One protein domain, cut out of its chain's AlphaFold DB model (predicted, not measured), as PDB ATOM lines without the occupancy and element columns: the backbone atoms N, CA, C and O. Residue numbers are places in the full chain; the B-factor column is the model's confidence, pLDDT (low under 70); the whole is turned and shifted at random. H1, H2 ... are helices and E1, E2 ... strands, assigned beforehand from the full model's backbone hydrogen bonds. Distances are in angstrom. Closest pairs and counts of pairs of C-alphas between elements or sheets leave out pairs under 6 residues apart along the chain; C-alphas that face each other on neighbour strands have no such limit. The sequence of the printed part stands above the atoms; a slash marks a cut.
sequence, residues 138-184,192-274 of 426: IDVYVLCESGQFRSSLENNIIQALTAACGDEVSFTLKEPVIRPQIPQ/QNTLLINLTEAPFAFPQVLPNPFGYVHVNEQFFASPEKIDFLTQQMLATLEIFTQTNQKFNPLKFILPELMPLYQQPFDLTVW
ATOM      1  N   ILE A 138      39.863 -31.309 -33.925       80.62
ATOM      2  CA  ILE A 138      40.061 -30.027 -33.242       80.62
ATOM      3  C   ILE A 138      41.527 -29.599 -33.375       80.62
ATOM      4  O   ILE A 138      42.435 -30.260 -32.870       80.62
ATOM      5  N   ASP A 139      41.756 -28.462 -34.022       85.50
ATOM      6  CA  ASP A 139      43.068 -27.838 -34.159       85.50
ATOM      7  C   ASP A 139      43.467 -27.139 -32.850       85.50
ATOM      8  O   ASP A 139      42.719 -26.321 -32.316       85.50
ATOM      9  N   VAL A 140      44.656 -27.435 -32.327       88.00
ATOM     10  CA  VAL A 140      45.157 -26.881 -31.062       88.00
ATOM     11  C   VAL A 140      46.313 -25.926 -31.334       88.00
ATOM     12  O   VAL A 140      47.375 -26.358 -31.782       88.00
ATOM     13  N   TYR A 141      46.134 -24.639 -31.029       88.25
ATOM     14  CA  TYR A 141      47.212 -23.645 -31.076       88.25
ATOM     15  C   TYR A 141      47.696 -23.331 -29.664       88.25
ATOM     16  O   TYR A 141      46.916 -22.931 -28.793       88.25
ATOM     17  N   VAL A 142      49.000 -23.479 -29.450       89.50
ATOM     18  CA  VAL A 142      49.654 -23.110 -28.193       89.50
ATOM     19  C   VAL A 142      50.252 -21.718 -28.342       89.50
ATOM     20  O   VAL A 142      51.063 -21.480 -29.232       89.50
ATOM     21  N   LEU A 143      49.831 -20.802 -27.478       88.50
ATOM     22  CA  LEU A 143      50.277 -19.418 -27.423       88.50
ATOM     23  C   LEU A 143      51.344 -19.304 -26.333       88.50
ATOM     24  O   LEU A 143      51.055 -19.579 -25.166       88.50
ATOM     25  N   CYS A 144      52.573 -18.936 -26.682       88.44
ATOM     26  CA  CYS A 144      53.683 -18.965 -25.727       88.44
ATOM     27  C   CYS A 144      54.760 -17.909 -26.005       88.44
ATOM     28  O   CYS A 144      54.821 -17.315 -27.080       88.44
ATOM     29  N   GLU A 145      55.637 -17.691 -25.028       85.19
ATOM     30  CA  GLU A 145      56.828 -16.855 -25.183       85.19
ATOM     31  C   GLU A 145      57.957 -17.618 -25.899       85.19
ATOM     32  O   GLU A 145      57.987 -18.855 -25.952       85.19
ATOM     33  N   SER A 146      58.928 -16.878 -26.441       82.50
ATOM     34  CA  SER A 146      60.099 -17.477 -27.094       82.50
ATOM     35  C   SER A 146      60.865 -18.398 -26.130       82.50
ATOM     36  O   SER A 146      61.258 -17.990 -25.040       82.50
ATOM     37  N   GLY A 147      61.071 -19.660 -26.525       78.69
ATOM     38  CA  GLY A 147      61.771 -20.675 -25.719       78.69
ATOM     39  C   GLY A 147      60.934 -21.350 -24.621       78.69
ATOM     40  O   GLY A 147      61.447 -22.215 -23.899       78.69
ATOM     41  N   GLN A 148      59.652 -20.992 -24.495       83.75
ATOM     42  CA  GLN A 148      58.741 -21.586 -23.514       83.75
ATOM     43  C   GLN A 148      58.190 -22.943 -23.984       83.75
ATOM     44  O   GLN A 148      58.112 -23.885 -23.198       83.75
ATOM     45  N   PHE A 149      57.867 -23.083 -25.274       87.25
ATOM     46  CA  PHE A 149      57.383 -24.346 -25.835       87.25
ATOM     47  C   PHE A 149      58.539 -25.319 -26.101       87.25
ATOM     48  O   PHE A 149      59.423 -25.055 -26.917       87.25
ATOM     49  N   ARG A 150      58.552 -26.443 -25.375       85.44
ATOM     50  CA  ARG A 150      59.587 -27.492 -25.431       85.44
ATOM     51  C   ARG A 150      58.923 -28.856 -25.579       85.44
ATOM     52  O   ARG A 150      57.813 -29.040 -25.085       85.44
ATOM     53  N   SER A 151      59.637 -29.841 -26.123       85.19
ATOM     54  CA  SER A 151      59.092 -31.190 -26.366       85.19
ATOM     55  C   SER A 151      58.511 -31.865 -25.116       85.19
ATOM     56  O   SER A 151      57.554 -32.622 -25.208       85.19
ATOM     57  N   SER A 152      59.046 -31.586 -23.920       85.31
ATOM     58  CA  SER A 152      58.481 -32.102 -22.664       85.31
ATOM     59  C   SER A 152      57.100 -31.522 -22.350       85.31
ATOM     60  O   SER A 152      56.228 -32.240 -21.875       85.31
ATOM     61  N   LEU A 153      56.897 -30.230 -22.619       85.44
ATOM     62  CA  LEU A 153      55.623 -29.549 -22.399       85.44
ATOM     63  C   LEU A 153      54.598 -29.948 -23.463       85.44
ATOM     64  O   LEU A 153      53.451 -30.224 -23.131       85.44
ATOM     65  N   GLU A 154      55.037 -30.049 -24.716       87.38
ATOM     66  CA  GLU A 154      54.246 -30.588 -25.824       87.38
ATOM     67  C   GLU A 154      53.717 -31.994 -25.501       87.38
ATOM     68  O   GLU A 154      52.513 -32.229 -25.576       87.38
ATOM     69  N   ASN A 155      54.582 -32.900 -25.027       85.62
ATOM     70  CA  ASN A 155      54.182 -34.248 -24.616       85.62
ATOM     71  C   ASN A 155      53.148 -34.242 -23.481       85.62
ATOM     72  O   ASN A 155      52.191 -35.014 -23.522       85.62
ATOM     73  N   ASN A 156      53.310 -33.370 -22.484       85.00
ATOM     74  CA  ASN A 156      52.360 -33.268 -21.375       85.00
ATOM     75  C   ASN A 156      50.991 -32.736 -21.836       85.00
ATOM     76  O   ASN A 156      49.957 -33.227 -21.388       85.00
ATOM     77  N   ILE A 157      50.973 -31.769 -22.763       86.62
ATOM     78  CA  ILE A 157      49.738 -31.270 -23.384       86.62
ATOM     79  C   ILE A 157      49.054 -32.399 -24.166       86.62
ATOM     80  O   ILE A 157      47.867 -32.634 -23.966       86.62
ATOM     81  N   ILE A 158      49.794 -33.150 -24.990       85.88
ATOM     82  CA  ILE A 158      49.253 -34.296 -25.745       85.88
ATOM     83  C   ILE A 158      48.631 -35.328 -24.805       85.88
ATOM     84  O   ILE A 158      47.526 -35.799 -25.068       85.88
ATOM     85  N   GLN A 159      49.304 -35.665 -23.703       81.81
ATOM     86  CA  GLN A 159      48.790 -36.621 -22.720       81.81
ATOM     87  C   GLN A 159      47.488 -36.132 -22.078       81.81
ATOM     88  O   GLN A 159      46.534 -36.902 -21.994       81.81
ATOM     89  N   ALA A 160      47.421 -34.856 -21.685       80.50
ATOM     90  CA  ALA A 160      46.213 -34.261 -21.117       80.50
ATOM     91  C   ALA A 160      45.044 -34.248 -22.120       80.50
ATOM     92  O   ALA A 160      43.930 -34.633 -21.775       80.50
ATOM     93  N   LEU A 161      45.299 -33.865 -23.376       82.81
ATOM     94  CA  LEU A 161      44.288 -33.850 -24.438       82.81
ATOM     95  C   LEU A 161      43.796 -35.261 -24.779       82.81
ATOM     96  O   LEU A 161      42.598 -35.474 -24.929       82.81
ATOM     97  N   THR A 162      44.710 -36.233 -24.848       78.69
ATOM     98  CA  THR A 162      44.373 -37.647 -25.083       78.69
ATOM     99  C   THR A 162      43.519 -38.207 -23.949       78.69
ATOM    100  O   THR A 162      42.558 -38.919 -24.209       78.69
ATOM    101  N   ALA A 163      43.824 -37.854 -22.697       70.00
ATOM    102  CA  ALA A 163      43.035 -38.275 -21.540       70.00
ATOM    103  C   ALA A 163      41.616 -37.673 -21.521       70.00
ATOM    104  O   ALA A 163      40.712 -38.256 -20.927       70.00
ATOM    105  N   ALA A 164      41.421 -36.521 -22.167       62.94
ATOM    106  CA  ALA A 164      40.129 -35.853 -22.294       62.94
ATOM    107  C   ALA A 164      39.313 -36.297 -23.521       62.94
ATOM    108  O   ALA A 164      38.162 -35.891 -23.643       62.94
ATOM    109  N   CYS A 165      39.878 -37.107 -24.422       64.56
ATOM    110  CA  CYS A 165      39.255 -37.486 -25.690       64.56
ATOM    111  C   CYS A 165      38.670 -38.908 -25.665       64.56
ATOM    112  O   CYS A 165      39.265 -39.821 -25.097       64.56
ATOM    113  N   GLY A 166      37.520 -39.103 -26.319       58.16
ATOM    114  CA  GLY A 166      36.990 -40.429 -26.675       58.16
ATOM    115  C   GLY A 166      37.360 -40.832 -28.109       58.16
ATOM    116  O   GLY A 166      38.000 -40.060 -28.819       58.16
ATOM    117  N   ASP A 167      36.902 -42.002 -28.568       57.50
ATOM    118  CA  ASP A 167      37.252 -42.567 -29.891       57.50
ATOM    119  C   ASP A 167      36.778 -41.723 -31.096       57.50
ATOM    120  O   ASP A 167      37.215 -41.937 -32.224       57.50
ATOM    121  N   GLU A 168      35.872 -40.768 -30.876       61.66
ATOM    122  CA  GLU A 168      35.207 -40.021 -31.945       61.66
ATOM    123  C   GLU A 168      35.840 -38.667 -32.284       61.66
ATOM    124  O   GLU A 168      35.516 -38.123 -33.335       61.66
ATOM    125  N   VAL A 169      36.707 -38.104 -31.435       71.12
ATOM    126  CA  VAL A 169      37.290 -36.763 -31.634       71.12
ATOM    127  C   VAL A 169      38.810 -36.852 -31.614       71.12
ATOM    128  O   VAL A 169      39.383 -37.474 -30.725       71.12
ATOM    129  N   SER A 170      39.479 -36.201 -32.564       80.00
ATOM    130  CA  SER A 170      40.941 -36.084 -32.579       80.00
ATOM    131  C   SER A 170      41.388 -34.654 -32.279       80.00
ATOM    132  O   SER A 170      40.800 -33.705 -32.790       80.00
ATOM    133  N   PHE A 171      42.464 -34.491 -31.507       83.12
ATOM    134  CA  PHE A 171      43.157 -33.210 -31.353       83.12
ATOM    135  C   PHE A 171      44.413 -33.180 -32.229       83.12
ATOM    136  O   PHE A 171      45.238 -34.090 -32.160       83.12
ATOM    137  N   THR A 172      44.589 -32.116 -33.015       86.12
ATOM    138  CA  THR A 172      45.780 -31.899 -33.851       86.12
ATOM    139  C   THR A 172      46.527 -30.654 -33.389       86.12
ATOM    140  O   THR A 172      46.053 -29.537 -33.586       86.12
ATOM    141  N   LEU A 173      47.719 -30.826 -32.813       85.81
ATOM    142  CA  LEU A 173      48.601 -29.704 -32.482       85.81
ATOM    143  C   LEU A 173      49.104 -29.006 -33.750       85.81
ATOM    144  O   LEU A 173      49.595 -29.648 -34.680       85.81
ATOM    145  N   LYS A 174      48.967 -27.681 -33.776       88.00
ATOM    146  CA  LYS A 174      49.553 -26.794 -34.785       88.00
ATOM    147  C   LYS A 174      50.878 -26.232 -34.292       88.00
ATOM    148  O   LYS A 174      51.234 -26.378 -33.122       88.00
ATOM    149  N   GLU A 175      51.598 -25.568 -35.193       83.88
ATOM    150  CA  GLU A 175      52.799 -24.825 -34.820       83.88
ATOM    151  C   GLU A 175      52.481 -23.814 -33.701       83.88
ATOM    152  O   GLU A 175      51.435 -23.150 -33.748       83.88
ATOM    153  N   PRO A 176      53.349 -23.706 -32.678       85.19
ATOM    154  CA  PRO A 176      53.131 -22.782 -31.579       85.19
ATOM    155  C   PRO A 176      53.194 -21.339 -32.086       85.19
ATOM    156  O   PRO A 176      54.066 -20.967 -32.872       85.19
ATOM    157  N   VAL A 177      52.287 -20.508 -31.585       84.56
ATOM    158  CA  VAL A 177      52.257 -19.080 -31.885       84.56
ATOM    159  C   VAL A 177      53.095 -18.362 -30.839       84.56
ATOM    160  O   VAL A 177      52.724 -18.281 -29.665       84.56
ATOM    161  N   ILE A 178      54.246 -17.853 -31.273       82.06
ATOM    162  CA  ILE A 178      55.190 -17.163 -30.398       82.06
ATOM    163  C   ILE A 178      54.805 -15.687 -30.306       82.06
ATOM    164  O   ILE A 178      54.819 -14.980 -31.317       82.06
ATOM    165  N   ARG A 179      54.506 -15.191 -29.102       75.12
ATOM    166  CA  ARG A 179      54.297 -13.753 -28.868       75.12
ATOM    167  C   ARG A 179      55.506 -12.959 -29.412       75.12
ATOM    168  O   ARG A 179      56.647 -13.375 -29.202       75.12
ATOM    169  N   PRO A 180      55.309 -11.837 -30.135       66.50
ATOM    170  CA  PRO A 180      54.082 -11.045 -30.271       66.50
ATOM    171  C   PRO A 180      53.161 -11.420 -31.436       66.50
ATOM    172  O   PRO A 180      52.316 -10.623 -31.833       66.50
ATOM    173  N   GLN A 181      53.334 -12.591 -32.044       68.88
ATOM    174  CA  GLN A 181      52.529 -12.972 -33.198       68.88
ATOM    175  C   GLN A 181      51.092 -13.296 -32.781       68.88
ATOM    176  O   GLN A 181      50.864 -13.973 -31.784       68.88
ATOM    177  N   ILE A 182      50.119 -12.838 -33.566       68.69
ATOM    178  CA  ILE A 182      48.711 -13.208 -33.395       68.69
ATOM    179  C   ILE A 182      48.451 -14.499 -34.190       68.69
ATOM    180  O   ILE A 182      48.925 -14.604 -35.327       68.69
ATOM    181  N   PRO A 183      47.698 -15.475 -33.645       64.62
ATOM    182  CA  PRO A 183      47.337 -16.694 -34.358       64.62
ATOM    183  C   PRO A 183      46.641 -16.377 -35.680       64.62
ATOM    184  O   PRO A 183      45.586 -15.744 -35.703       64.62
ATOM    185  N   GLN A 184      47.208 -16.855 -36.787       62.59
ATOM    186  CA  GLN A 184      46.553 -16.812 -38.092       62.59
ATOM    187  C   GLN A 184      45.622 -18.018 -38.219       62.59
ATOM    188  O   GLN A 184      45.923 -18.990 -38.909       62.59
ATOM    189  N   GLN A 192      34.344 -23.797 -35.499       63.06
ATOM    190  CA  GLN A 192      34.151 -24.244 -34.107       63.06
ATOM    191  C   GLN A 192      35.203 -25.243 -33.602       63.06
ATOM    192  O   GLN A 192      35.212 -25.582 -32.426       63.06
ATOM    193  N   ASN A 193      36.109 -25.710 -34.459       76.06
ATOM    194  CA  ASN A 193      37.037 -26.798 -34.182       76.06
ATOM    195  C   ASN A 193      38.443 -26.317 -33.772       76.06
ATOM    196  O   ASN A 193      39.433 -26.932 -34.149       76.06
ATOM    197  N   THR A 194      38.560 -25.210 -33.035       81.19
ATOM    198  CA  THR A 194      39.869 -24.657 -32.625       81.19
ATOM    199  C   THR A 194      39.982 -24.461 -31.111       81.19
ATOM    200  O   THR A 194      39.189 -23.732 -30.518       81.19
ATOM    201  N   LEU A 195      40.994 -25.065 -30.486       82.56
ATOM    202  CA  LEU A 195      41.360 -24.883 -29.079       82.56
ATOM    203  C   LEU A 195      42.608 -24.000 -28.967       82.56
ATOM    204  O   LEU A 195      43.635 -24.273 -29.585       82.56
ATOM    205  N   LEU A 196      42.537 -22.964 -28.136       86.12
ATOM    206  CA  LEU A 196      43.663 -22.083 -27.833       86.12
ATOM    207  C   LEU A 196      44.175 -22.355 -26.417       86.12
ATOM    208  O   LEU A 196      43.413 -22.260 -25.455       86.12
ATOM    209  N   ILE A 197      45.468 -22.646 -26.280       88.62
ATOM    210  CA  ILE A 197      46.134 -22.818 -24.984       88.62
ATOM    211  C   ILE A 197      47.136 -21.682 -24.807       88.62
ATOM    212  O   ILE A 197      48.195 -21.686 -25.423       88.62
ATOM    213  N   ASN A 198      46.809 -20.706 -23.967       85.44
ATOM    214  CA  ASN A 198      47.698 -19.623 -23.585       85.44
ATOM    215  C   ASN A 198      48.582 -20.035 -22.404       85.44
ATOM    216  O   ASN A 198      48.080 -20.387 -21.337       85.44
ATOM    217  N   LEU A 199      49.896 -19.977 -22.615       86.69
ATOM    218  CA  LEU A 199      50.939 -20.200 -21.615       86.69
ATOM    219  C   LEU A 199      51.672 -18.911 -21.222       86.69
ATOM    220  O   LEU A 199      52.519 -18.932 -20.327       86.69
ATOM    221  N   THR A 200      51.397 -17.805 -21.909       83.00
ATOM    222  CA  THR A 200      52.080 -16.529 -21.680       83.00
ATOM    223  C   THR A 200      51.632 -15.891 -20.367       83.00
ATOM    224  O   THR A 200      50.538 -16.146 -19.863       83.00
ATOM    225  N   GLU A 201      52.457 -14.999 -19.826       78.88
ATOM    226  CA  GLU A 201      52.071 -14.137 -18.699       78.88
ATOM    227  C   GLU A 201      51.121 -13.004 -19.136       78.88
ATOM    228  O   GLU A 201      50.570 -12.287 -18.303       78.88
ATOM    229  N   ALA A 202      50.896 -12.858 -20.446       74.19
ATOM    230  CA  ALA A 202      49.965 -11.911 -21.033       74.19
ATOM    231  C   ALA A 202      48.578 -12.558 -21.234       74.19
ATOM    232  O   ALA A 202      48.464 -13.634 -21.831       74.19
ATOM    233  N   PRO A 203      47.479 -11.919 -20.803       70.00
ATOM    234  CA  PRO A 203      46.151 -12.385 -21.189       70.00
ATOM    235  C   PRO A 203      45.978 -12.282 -22.726       70.00
ATOM    236  O   PRO A 203      46.720 -11.541 -23.366       70.00
ATOM    237  N   PHE A 204      45.047 -13.020 -23.349       68.12
ATOM    238  CA  PHE A 204      44.829 -12.994 -24.813       68.12
ATOM    239  C   PHE A 204      43.339 -12.849 -25.188       68.12
ATOM    240  O   PHE A 204      42.506 -13.633 -24.723       68.12
ATOM    241  N   ALA A 205      42.987 -11.896 -26.067       62.53
ATOM    242  CA  ALA A 205      41.612 -11.675 -26.553       62.53
ATOM    243  C   ALA A 205      41.281 -12.602 -27.711       62.53
ATOM    244  O   ALA A 205      41.029 -12.173 -28.839       62.53
ATOM    245  N   PHE A 206      41.185 -13.888 -27.412       61.97
ATOM    246  CA  PHE A 206      40.725 -14.837 -28.408       61.97
ATOM    247  C   PHE A 206      39.371 -14.486 -29.065       61.97
ATOM    248  O   PHE A 206      39.270 -14.736 -30.260       61.97
ATOM    249  N   PRO A 207      38.364 -13.861 -28.403       56.09
ATOM    250  CA  PRO A 207      37.084 -13.573 -29.059       56.09
ATOM    251  C   PRO A 207      37.192 -12.537 -30.185       56.09
ATOM    252  O   PRO A 207      36.304 -12.459 -31.028       56.09
ATOM    253  N   GLN A 208      38.256 -11.724 -30.188       58.41
ATOM    254  CA  GLN A 208      38.506 -10.709 -31.216       58.41
ATOM    255  C   GLN A 208      39.187 -11.299 -32.459       58.41
ATOM    256  O   GLN A 208      39.094 -10.726 -33.540       58.41
ATOM    257  N   VAL A 209      39.866 -12.440 -32.305       58.78
ATOM    258  CA  VAL A 209      40.643 -13.107 -33.363       58.78
ATOM    259  C   VAL A 209      39.905 -14.332 -33.904       58.78
ATOM    260  O   VAL A 209      40.002 -14.649 -35.085       58.78
ATOM    261  N   LEU A 210      39.142 -15.008 -33.047       65.56
ATOM    262  CA  LEU A 210      38.422 -16.230 -33.356       65.56
ATOM    263  C   LEU A 210      37.011 -16.152 -32.745       65.56
ATOM    264  O   LEU A 210      36.859 -16.331 -31.534       65.56
ATOM    265  N   PRO A 211      35.971 -15.872 -33.552       59.22
ATOM    266  CA  PRO A 211      34.629 -15.595 -33.040       59.22
ATOM    267  C   PRO A 211      33.926 -16.831 -32.466       59.22
ATOM    268  O   PRO A 211      33.063 -16.690 -31.603       59.22
ATOM    269  N   ASN A 212      34.296 -18.035 -32.916       64.94
ATOM    270  CA  ASN A 212      33.667 -19.291 -32.511       64.94
ATOM    271  C   ASN A 212      34.728 -20.390 -32.271       64.94
ATOM    272  O   ASN A 212      34.836 -21.285 -33.096       64.94
ATOM    273  N   PRO A 213      35.556 -20.343 -31.211       73.62
ATOM    274  CA  PRO A 213      36.489 -21.430 -30.900       73.62
ATOM    275  C   PRO A 213      35.778 -22.632 -30.258       73.62
ATOM    276  O   PRO A 213      34.708 -22.491 -29.671       73.62
ATOM    277  N   PHE A 214      36.445 -23.786 -30.255       74.88
ATOM    278  CA  PHE A 214      36.128 -24.899 -29.353       74.88
ATOM    279  C   PHE A 214      36.415 -24.499 -27.896       74.88
ATOM    280  O   PHE A 214      35.647 -24.787 -26.979       74.88
ATOM    281  N   GLY A 215      37.525 -23.793 -27.661       74.62
ATOM    282  CA  GLY A 215      37.871 -23.360 -26.315       74.62
ATOM    283  C   GLY A 215      39.096 -22.466 -26.198       74.62
ATOM    284  O   GLY A 215      39.893 -22.331 -27.124       74.62
ATOM    285  N   TYR A 216      39.247 -21.891 -25.010       81.00
ATOM    286  CA  TYR A 216      40.380 -21.105 -24.552       81.00
ATOM    287  C   TYR A 216      40.789 -21.533 -23.137       81.00
ATOM    288  O   TYR A 216      39.980 -21.532 -22.205       81.00
ATOM    289  N   VAL A 217      42.066 -21.870 -22.986       82.31
ATOM    290  CA  VAL A 217      42.706 -22.325 -21.748       82.31
ATOM    291  C   VAL A 217      43.866 -21.379 -21.443       82.31
ATOM    292  O   VAL A 217      44.767 -21.273 -22.262       82.31
ATOM    293  N   HIS A 218      43.892 -20.703 -20.289       83.56
ATOM    294  CA  HIS A 218      45.038 -19.888 -19.849       83.56
ATOM    295  C   HIS A 218      45.628 -20.425 -18.553       83.56
ATOM    296  O   HIS A 218      44.988 -20.388 -17.498       83.56
ATOM    297  N   VAL A 219      46.852 -20.936 -18.643       82.81
ATOM    298  CA  VAL A 219      47.556 -21.620 -17.556       82.81
ATOM    299  C   VAL A 219      49.048 -21.297 -17.592       82.81
ATOM    300  O   VAL A 219      49.555 -20.794 -18.584       82.81
ATOM    301  N   ASN A 220      49.768 -21.590 -16.510       84.12
ATOM    302  CA  ASN A 220      51.231 -21.518 -16.504       84.12
ATOM    303  C   ASN A 220      51.857 -22.820 -17.043       84.12
ATOM    304  O   ASN A 220      51.193 -23.854 -17.125       84.12
ATOM    305  N   GLU A 221      53.155 -22.796 -17.370       78.06
ATOM    306  CA  GLU A 221      53.863 -23.967 -17.926       78.06
ATOM    307  C   GLU A 221      53.826 -25.203 -17.006       78.06
ATOM    308  O   GLU A 221      53.865 -26.339 -17.473       78.06
ATOM    309  N   GLN A 222      53.726 -24.984 -15.691       82.88
ATOM    310  CA  GLN A 222      53.765 -26.040 -14.678       82.88
ATOM    311  C   GLN A 222      52.422 -26.760 -14.526       82.88
ATOM    312  O   GLN A 222      52.370 -27.840 -13.938       82.88
ATOM    313  N   PHE A 223      51.337 -26.191 -15.055       86.38
ATOM    314  CA  PHE A 223      49.994 -26.752 -14.948       86.38
ATOM    315  C   PHE A 223      49.924 -28.177 -15.508       86.38
ATOM    316  O   PHE A 223      49.472 -29.089 -14.820       86.38
ATOM    317  N   PHE A 224      50.470 -28.386 -16.708       83.81
ATOM    318  CA  PHE A 224      50.483 -29.690 -17.380       83.81
ATOM    319  C   PHE A 224      51.468 -30.697 -16.763       83.81
ATOM    320  O   PHE A 224      51.514 -31.845 -17.187       83.81
ATOM    321  N   ALA A 225      52.255 -30.302 -15.760       79.44
ATOM    322  CA  ALA A 225      53.110 -31.215 -15.002       79.44
ATOM    323  C   ALA A 225      52.437 -31.744 -13.717       79.44
ATOM    324  O   ALA A 225      53.036 -32.551 -13.008       79.44
ATOM    325  N   SER A 226      51.215 -31.295 -13.393       78.50
ATOM    326  CA  SER A 226      50.507 -31.629 -12.151       78.50
ATOM    327  C   SER A 226      49.225 -32.432 -12.437       78.50
ATOM    328  O   SER A 226      48.223 -31.837 -12.835       78.50
ATOM    329  N   PRO A 227      49.214 -33.761 -12.205       68.75
ATOM    330  CA  PRO A 227      48.068 -34.628 -12.513       68.75
ATOM    331  C   PRO A 227      46.745 -34.161 -11.886       68.75
ATOM    332  O   PRO A 227      45.729 -34.088 -12.566       68.75
ATOM    333  N   GLU A 228      46.779 -33.731 -10.622       67.81
ATOM    334  CA  GLU A 228      45.594 -33.254  -9.892       67.81
ATOM    335  C   GLU A 228      44.964 -31.998 -10.520       67.81
ATOM    336  O   GLU A 228      43.749 -31.812 -10.476       67.81
ATOM    337  N   LYS A 229      45.783 -31.120 -11.118       67.38
ATOM    338  CA  LYS A 229      45.300 -29.909 -11.800       67.38
ATOM    339  C   LYS A 229      44.723 -30.227 -13.182       67.38
ATOM    340  O   LYS A 229      43.801 -29.543 -13.625       67.38
ATOM    341  N   ILE A 230      45.241 -31.266 -13.837       70.25
ATOM    342  CA  ILE A 230      44.797 -31.720 -15.159       70.25
ATOM    343  C   ILE A 230      43.412 -32.364 -15.074       70.25
ATOM    344  O   ILE A 230      42.579 -32.069 -15.924       70.25
ATOM    345  N   ASP A 231      43.116 -33.143 -14.029       66.50
ATOM    346  CA  ASP A 231      41.816 -33.816 -13.861       66.50
ATOM    347  C   ASP A 231      40.623 -32.849 -13.935       66.50
ATOM    348  O   ASP A 231      39.595 -33.151 -14.546       66.50
ATOM    349  N   PHE A 232      40.766 -31.649 -13.367       66.12
ATOM    350  CA  PHE A 232      39.728 -30.620 -13.421       66.12
ATOM    351  C   PHE A 232      39.509 -30.074 -14.843       66.12
ATOM    352  O   PHE A 232      38.366 -29.898 -15.269       66.12
ATOM    353  N   LEU A 233      40.590 -29.830 -15.593       66.19
ATOM    354  CA  LEU A 233      40.511 -29.408 -16.995       66.19
ATOM    355  C   LEU A 233      39.891 -30.514 -17.860       66.19
ATOM    356  O   LEU A 233      39.009 -30.233 -18.668       66.19
ATOM    357  N   THR A 234      40.296 -31.764 -17.637       66.69
ATOM    358  CA  THR A 234      39.776 -32.952 -18.323       66.69
ATOM    359  C   THR A 234      38.264 -33.088 -18.141       66.69
ATOM    360  O   THR A 234      37.548 -33.281 -19.117       66.69
ATOM    361  N   GLN A 235      37.739 -32.910 -16.923       64.50
ATOM    362  CA  GLN A 235      36.290 -32.965 -16.671       64.50
ATOM    363  C   GLN A 235      35.511 -31.874 -17.415       64.50
ATOM    364  O   GLN A 235      34.448 -32.146 -17.974       64.50
ATOM    365  N   GLN A 236      36.035 -30.645 -17.461       63.66
ATOM    366  CA  GLN A 236      35.394 -29.568 -18.219       63.66
ATOM    367  C   GLN A 236      35.472 -29.805 -19.727       63.66
ATOM    368  O   GLN A 236      34.490 -29.573 -20.431       63.66
ATOM    369  N   MET A 237      36.608 -30.301 -20.222       68.31
ATOM    370  CA  MET A 237      36.771 -30.688 -21.621       68.31
ATOM    371  C   MET A 237      35.798 -31.796 -22.023       68.31
ATOM    372  O   MET A 237      35.197 -31.691 -23.082       68.31
ATOM    373  N   LEU A 238      35.575 -32.805 -21.178       65.69
ATOM    374  CA  LEU A 238      34.623 -33.887 -21.452       65.69
ATOM    375  C   LEU A 238      33.183 -33.371 -21.590       65.69
ATOM    376  O   LEU A 238      32.523 -33.676 -22.580       65.69
ATOM    377  N   ALA A 239      32.719 -32.526 -20.661       61.06
ATOM    378  CA  ALA A 239      31.389 -31.907 -20.748       61.06
ATOM    379  C   ALA A 239      31.235 -31.019 -21.999       61.06
ATOM    380  O   ALA A 239      30.168 -30.924 -22.598       61.06
ATOM    381  N   THR A 240      32.329 -30.377 -22.400       64.44
ATOM    382  CA  THR A 240      32.411 -29.527 -23.590       64.44
ATOM    383  C   THR A 240      32.361 -30.362 -24.878       64.44
ATOM    384  O   THR A 240      31.619 -30.031 -25.801       64.44
ATOM    385  N   LEU A 241      33.106 -31.471 -24.926       64.12
ATOM    386  CA  LEU A 241      33.150 -32.412 -26.049       64.12
ATOM    387  C   LEU A 241      31.808 -33.111 -26.267       64.12
ATOM    388  O   LEU A 241      31.406 -33.281 -27.412       64.12
ATOM    389  N   GLU A 242      31.101 -33.474 -25.197       61.25
ATOM    390  CA  GLU A 242      29.767 -34.078 -25.286       61.25
ATOM    391  C   GLU A 242      28.765 -33.150 -25.992       61.25
ATOM    392  O   GLU A 242      27.969 -33.599 -26.810       61.25
ATOM    393  N   ILE A 243      28.839 -31.840 -25.745       58.47
ATOM    394  CA  ILE A 243      27.985 -30.858 -26.425       58.47
ATOM    395  C   ILE A 243      28.461 -30.638 -27.868       58.47
ATOM    396  O   ILE A 243      27.635 -30.558 -28.781       58.47
ATOM    397  N   PHE A 244      29.779 -30.574 -28.082       57.69
ATOM    398  CA  PHE A 244      30.395 -30.392 -29.400       57.69
ATOM    399  C   PHE A 244      30.046 -31.529 -30.375       57.69
ATOM    400  O   PHE A 244      29.734 -31.268 -31.530       57.69
ATOM    401  N   THR A 245      30.015 -32.785 -29.919       54.53
ATOM    402  CA  THR A 245      29.635 -33.932 -30.764       54.53
ATOM    403  C   THR A 245      28.129 -34.022 -31.040       54.53
ATOM    404  O   THR A 245      27.725 -34.714 -31.973       54.53
ATOM    405  N   GLN A 246      27.292 -33.329 -30.259       49.66
ATOM    406  CA  GLN A 246      25.827 -33.411 -30.330       49.66
ATOM    407  C   GLN A 246      25.156 -32.232 -31.062       49.66
ATOM    408  O   GLN A 246      23.953 -32.300 -31.334       49.66
ATOM    409  N   THR A 247      25.866 -31.137 -31.370       45.91
ATOM    410  CA  THR A 247      25.236 -29.879 -31.822       45.91
ATOM    411  C   THR A 247      25.809 -29.302 -33.125       45.91
ATOM    412  O   THR A 247      27.001 -29.087 -33.248       45.91
ATOM    413  N   ASN A 248      24.920 -28.932 -34.065       43.34
ATOM    414  CA  ASN A 248      25.227 -28.088 -35.244       43.34
ATOM    415  C   ASN A 248      24.886 -26.597 -34.991       43.34
ATOM    416  O   ASN A 248      24.493 -25.870 -35.904       43.34
ATOM    417  N   GLN A 249      24.895 -26.144 -33.734       40.16
ATOM    418  CA  GLN A 249      24.495 -24.786 -33.327       40.16
ATOM    419  C   GLN A 249      25.459 -24.217 -32.278       40.16
ATOM    420  O   GLN A 249      26.319 -24.932 -31.782       40.16
ATOM    421  N   LYS A 250      25.326 -22.916 -31.963       44.00
ATOM    422  CA  LYS A 250      26.199 -22.167 -31.038       44.00
ATOM    423  C   LYS A 250      26.417 -22.915 -29.718       44.00
ATOM    424  O   LYS A 250      25.542 -22.932 -28.854       44.00
ATOM    425  N   PHE A 251      27.607 -23.480 -29.579       48.78
ATOM    426  CA  PHE A 251      28.103 -24.123 -28.374       48.78
ATOM    427  C   PHE A 251      28.825 -23.086 -27.485       48.78
ATOM    428  O   PHE A 251      29.368 -22.100 -27.987       48.78
ATOM    429  N   ASN A 252      28.784 -23.268 -26.160       50.91
ATOM    430  CA  ASN A 252      29.517 -22.412 -25.224       50.91
ATOM    431  C   ASN A 252      30.987 -22.852 -25.192       50.91
ATOM    432  O   ASN A 252      31.251 -23.929 -24.657       50.91
ATOM    433  N   PRO A 253      31.937 -22.044 -25.701       62.75
ATOM    434  CA  PRO A 253      33.339 -22.431 -25.742       62.75
ATOM    435  C   PRO A 253      33.871 -22.719 -24.346       62.75
ATOM    436  O   PRO A 253      33.587 -21.976 -23.400       62.75
ATOM    437  N   LEU A 254      34.691 -23.767 -24.232       64.25
ATOM    438  CA  LEU A 254      35.452 -24.018 -23.013       64.25
ATOM    439  C   LEU A 254      36.233 -22.748 -22.674       64.25
ATOM    440  O   LEU A 254      37.005 -22.257 -23.492       64.25
ATOM    441  N   LYS A 255      36.042 -22.204 -21.474       70.12
ATOM    442  CA  LYS A 255      36.810 -21.058 -20.987       70.12
ATOM    443  C   LYS A 255      37.381 -21.396 -19.623       70.12
ATOM    444  O   LYS A 255      36.699 -21.266 -18.610       70.12
ATOM    445  N   PHE A 256      38.644 -21.801 -19.607       72.25
ATOM    446  CA  PHE A 256      39.362 -22.139 -18.387       72.25
ATOM    447  C   PHE A 256      40.540 -21.186 -18.197       72.25
ATOM    448  O   PHE A 256      41.410 -21.077 -19.052       72.25
ATOM    449  N   ILE A 257      40.574 -20.478 -17.071       71.94
ATOM    450  CA  ILE A 257      41.684 -19.597 -16.695       71.94
ATOM    451  C   ILE A 257      42.089 -20.000 -15.284       71.94
ATOM    452  O   ILE A 257      41.236 -20.061 -14.394       71.94
ATOM    453  N   LEU A 258      43.376 -20.287 -15.080       71.75
ATOM    454  CA  LEU A 258      43.891 -20.633 -13.761       71.75
ATOM    455  C   LEU A 258      43.557 -19.497 -12.770       71.75
ATOM    456  O   LEU A 258      43.793 -18.335 -13.105       71.75
ATOM    457  N   PRO A 259      43.044 -19.781 -11.557       71.88
ATOM    458  CA  PRO A 259      42.604 -18.736 -10.627       71.88
ATOM    459  C   PRO A 259      43.670 -17.678 -10.318       71.88
ATOM    460  O   PRO A 259      43.350 -16.504 -10.171       71.88
ATOM    461  N   GLU A 260      44.938 -18.082 -10.281       76.94
ATOM    462  CA  GLU A 260      46.090 -17.199 -10.059       76.94
ATOM    463  C   GLU A 260      46.301 -16.182 -11.198       76.94
ATOM    464  O   GLU A 260      46.861 -15.115 -10.970       76.94
ATOM    465  N   LEU A 261      45.823 -16.487 -12.409       65.38
ATOM    466  CA  LEU A 261      45.924 -15.639 -13.602       65.38
ATOM    467  C   LEU A 261      44.668 -14.786 -13.831       65.38
ATOM    468  O   LEU A 261      44.713 -13.828 -14.596       65.38
ATOM    469  N   MET A 262      43.556 -15.077 -13.143       62.28
ATOM    470  CA  MET A 262      42.323 -14.282 -13.230       62.28
ATOM    471  C   MET A 262      42.510 -12.781 -12.942       62.28
ATOM    472  O   MET A 262      41.853 -11.988 -13.620       62.28
ATOM    473  N   PRO A 263      43.386 -12.339 -12.010       67.94
ATOM    474  CA  PRO A 263      43.649 -10.915 -11.799       67.94
ATOM    475  C   PRO A 263      44.120 -10.171 -13.055       67.94
ATOM    476  O   PRO A 263      43.796  -8.998 -13.216       67.94
ATOM    477  N   LEU A 264      44.805 -10.852 -13.982       54.91
ATOM    478  CA  LEU A 264      45.269 -10.264 -15.244       54.91
ATOM    479  C   LEU A 264      44.107  -9.834 -16.160       54.91
ATOM    480  O   LEU A 264      44.291  -9.004 -17.041       54.91
ATOM    481  N   TYR A 265      42.905 -10.370 -15.934       55.09
ATOM    482  CA  TYR A 265      41.692 -10.082 -16.707       55.09
ATOM    483  C   TYR A 265      40.747  -9.092 -16.013       55.09
ATOM    484  O   TYR A 265      39.624  -8.893 -16.474       55.09
ATOM    485  N   GLN A 266      41.152  -8.501 -14.883       45.72
ATOM    486  CA  GLN A 266      40.327  -7.533 -14.149       45.72
ATOM    487  C   GLN A 266      40.369  -6.122 -14.756       45.72
ATOM    488  O   GLN A 266      39.507  -5.302 -14.443       45.72
ATOM    489  N   GLN A 267      41.350  -5.841 -15.617       42.72
ATOM    490  CA  GLN A 267      41.461  -4.599 -16.383       42.72
ATOM    491  C   GLN A 267      40.916  -4.787 -17.812       42.72
ATOM    492  O   GLN A 267      40.834  -5.930 -18.277       42.72
ATOM    493  N   PRO A 268      40.509  -3.704 -18.505       43.00
ATOM    494  CA  PRO A 268      40.108  -3.774 -19.906       43.00
ATOM    495  C   PRO A 268      41.191  -4.477 -20.722       43.00
ATOM    496  O   PRO A 268      42.369  -4.145 -20.639       43.00
ATOM    497  N   PHE A 269      40.789  -5.506 -21.460       44.03
ATOM    498  CA  PHE A 269      41.723  -6.339 -22.195       44.03
ATOM    499  C   PHE A 269      41.900  -5.806 -23.627       44.03
ATOM    500  O   PHE A 269      40.916  -5.717 -24.366       44.03
ATOM    501  N   ASP A 270      43.143  -5.535 -24.034       49.28
ATOM    502  CA  ASP A 270      43.518  -5.083 -25.380       49.28
ATOM    503  C   ASP A 270      44.653  -5.953 -25.974       49.28
ATOM    504  O   ASP A 270      45.555  -6.420 -25.273       49.28
ATOM    505  N   LEU A 271      44.601  -6.194 -27.289       51.12
ATOM    506  CA  LEU A 271      45.595  -6.952 -28.063       51.12
ATOM    507  C   LEU A 271      46.973  -6.271 -28.091       51.12
ATOM    508  O   LEU A 271      47.968  -6.923 -28.419       51.12
ATOM    509  N   THR A 272      47.064  -4.996 -27.708       55.59
ATOM    510  CA  THR A 272      48.334  -4.277 -27.495       55.59
ATOM    511  C   THR A 272      49.220  -4.918 -26.431       55.59
ATOM    512  O   THR A 272      50.436  -4.797 -26.513       55.59
ATOM    513  N   VAL A 273      48.659  -5.676 -25.484       56.44
ATOM    514  CA  VAL A 273      49.442  -6.460 -24.512       56.44
ATOM    515  C   VAL A 273      50.163  -7.629 -25.200       56.44
ATOM    516  O   VAL A 273      51.225  -8.064 -24.754       56.44
ATOM    517  N   TRP A 274      49.618  -8.131 -26.310       59.38
ATOM    518  CA  TRP A 274      50.180  -9.234 -27.091       59.38
ATOM    519  C   TRP A 274      51.145  -8.775 -28.174       59.38
ATOM    520  O   TRP A 274      52.186  -9.397 -28.372       59.38
TER     521      TRP A 274
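Overview. This is residues 138 to 184 and 192 to 274 of the 426 residues of an uncharacterized protein of Bisgaard Taxon 44 str. B96_3 (UniProt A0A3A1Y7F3). One twisted sheet of five parallel strands has two longer helices, H1 and H3, over one of its faces; H1 covers the E2 and E1 side and H3 the E5 side. Short H2 only grazes the sheet, and short H4 lies off it, near the end of the printed part. The 130 printed residues hold four named helices and five named strands, in the order E1 H1 E2 E3 H2 E4 H3 E5 H4; across the sheet the order is E2 E1 E3 E4 E5. The class is mixed, helices and strands, and the whole is compact, with a radius of gyration of the C-alphas of 14.1 A and spans of 38 by 33 by 27 A.

Arrangement. E1, residues 138 to 144, is the parallel neighbour of edge strand E2, residues 170 to 173, with N 140 and O 172 2.8 A apart, within hydrogen-bond range. H1, residues 151 to 163, is on the sheet at a height of 9.7 A, over E1 and only just over E2, with 3 of its C-alphas on E2; it runs slantwise to the strands, at 37 degrees to E1 on the local plane. E1, H1 and E2 form a strand-helix-strand unit, two parallel neighbour strands with a helix between, its crossover right-handed. E3, residues 194 to 198, is parallel to E1, with N 143 and O 197 2.8 A apart. H2, residues 206 to 209, only grazes the sheet, with residues 206 to 207. E4, residues 215 to 218, is parallel to E3, with N 217 and O 196 2.8 A apart; E3, H2 and E4 form a second right-handed unit. H3, residues 227 to 246, is on the same face as H1, and its residues 230 to 234 alone touch H1; the closest C-alphas, of Ala 160 and Ile 230, are 6.6 A apart, at a steep tilt of 53 degrees, the same way. Edge strand E5, residues 254 to 257, is parallel to E4, with N 216 and O 254 2.7 A apart; E4, H3 and E5 form a left-handed unit. H3 lies over E5 at a height of 9.4 A, and the C-alphas of Thr 240 and Leu 254 are their closest, 6.3 A apart. H4, residues 262 to 265, is not on the sheet. In H1 every O i to N i+4 pair is within hydrogen-bond range, in H3 12 of 16, and H2 and H4 are too short for such a pair.

Along the chain. E1 begins at C-alpha 138 (40.061, -30.027, -33.242) and is 19.1 A long; H1 is 18.2 A, E2 10.0 A and E3 13.0 A. H2 is 5.2 A, E4 10.3 A, H3 28.5 A and E5 9.9 A; H4 is 5.5 A and ends at C-alpha 265 (41.692, -10.082, -16.707).

Size, cuts and confidence. The C-alphas of Asp 167 and Gln 267 are the farthest apart, 40.5 A. Residues 185 to 191 are not printed, and C-alphas 184 and 192 are 15.0 A apart across this cut. Of the links that are printed whole, none is long. The mean pLDDT of the printed part is 71.0; among the residues under 70 are 231 to 254 and 261 to 274.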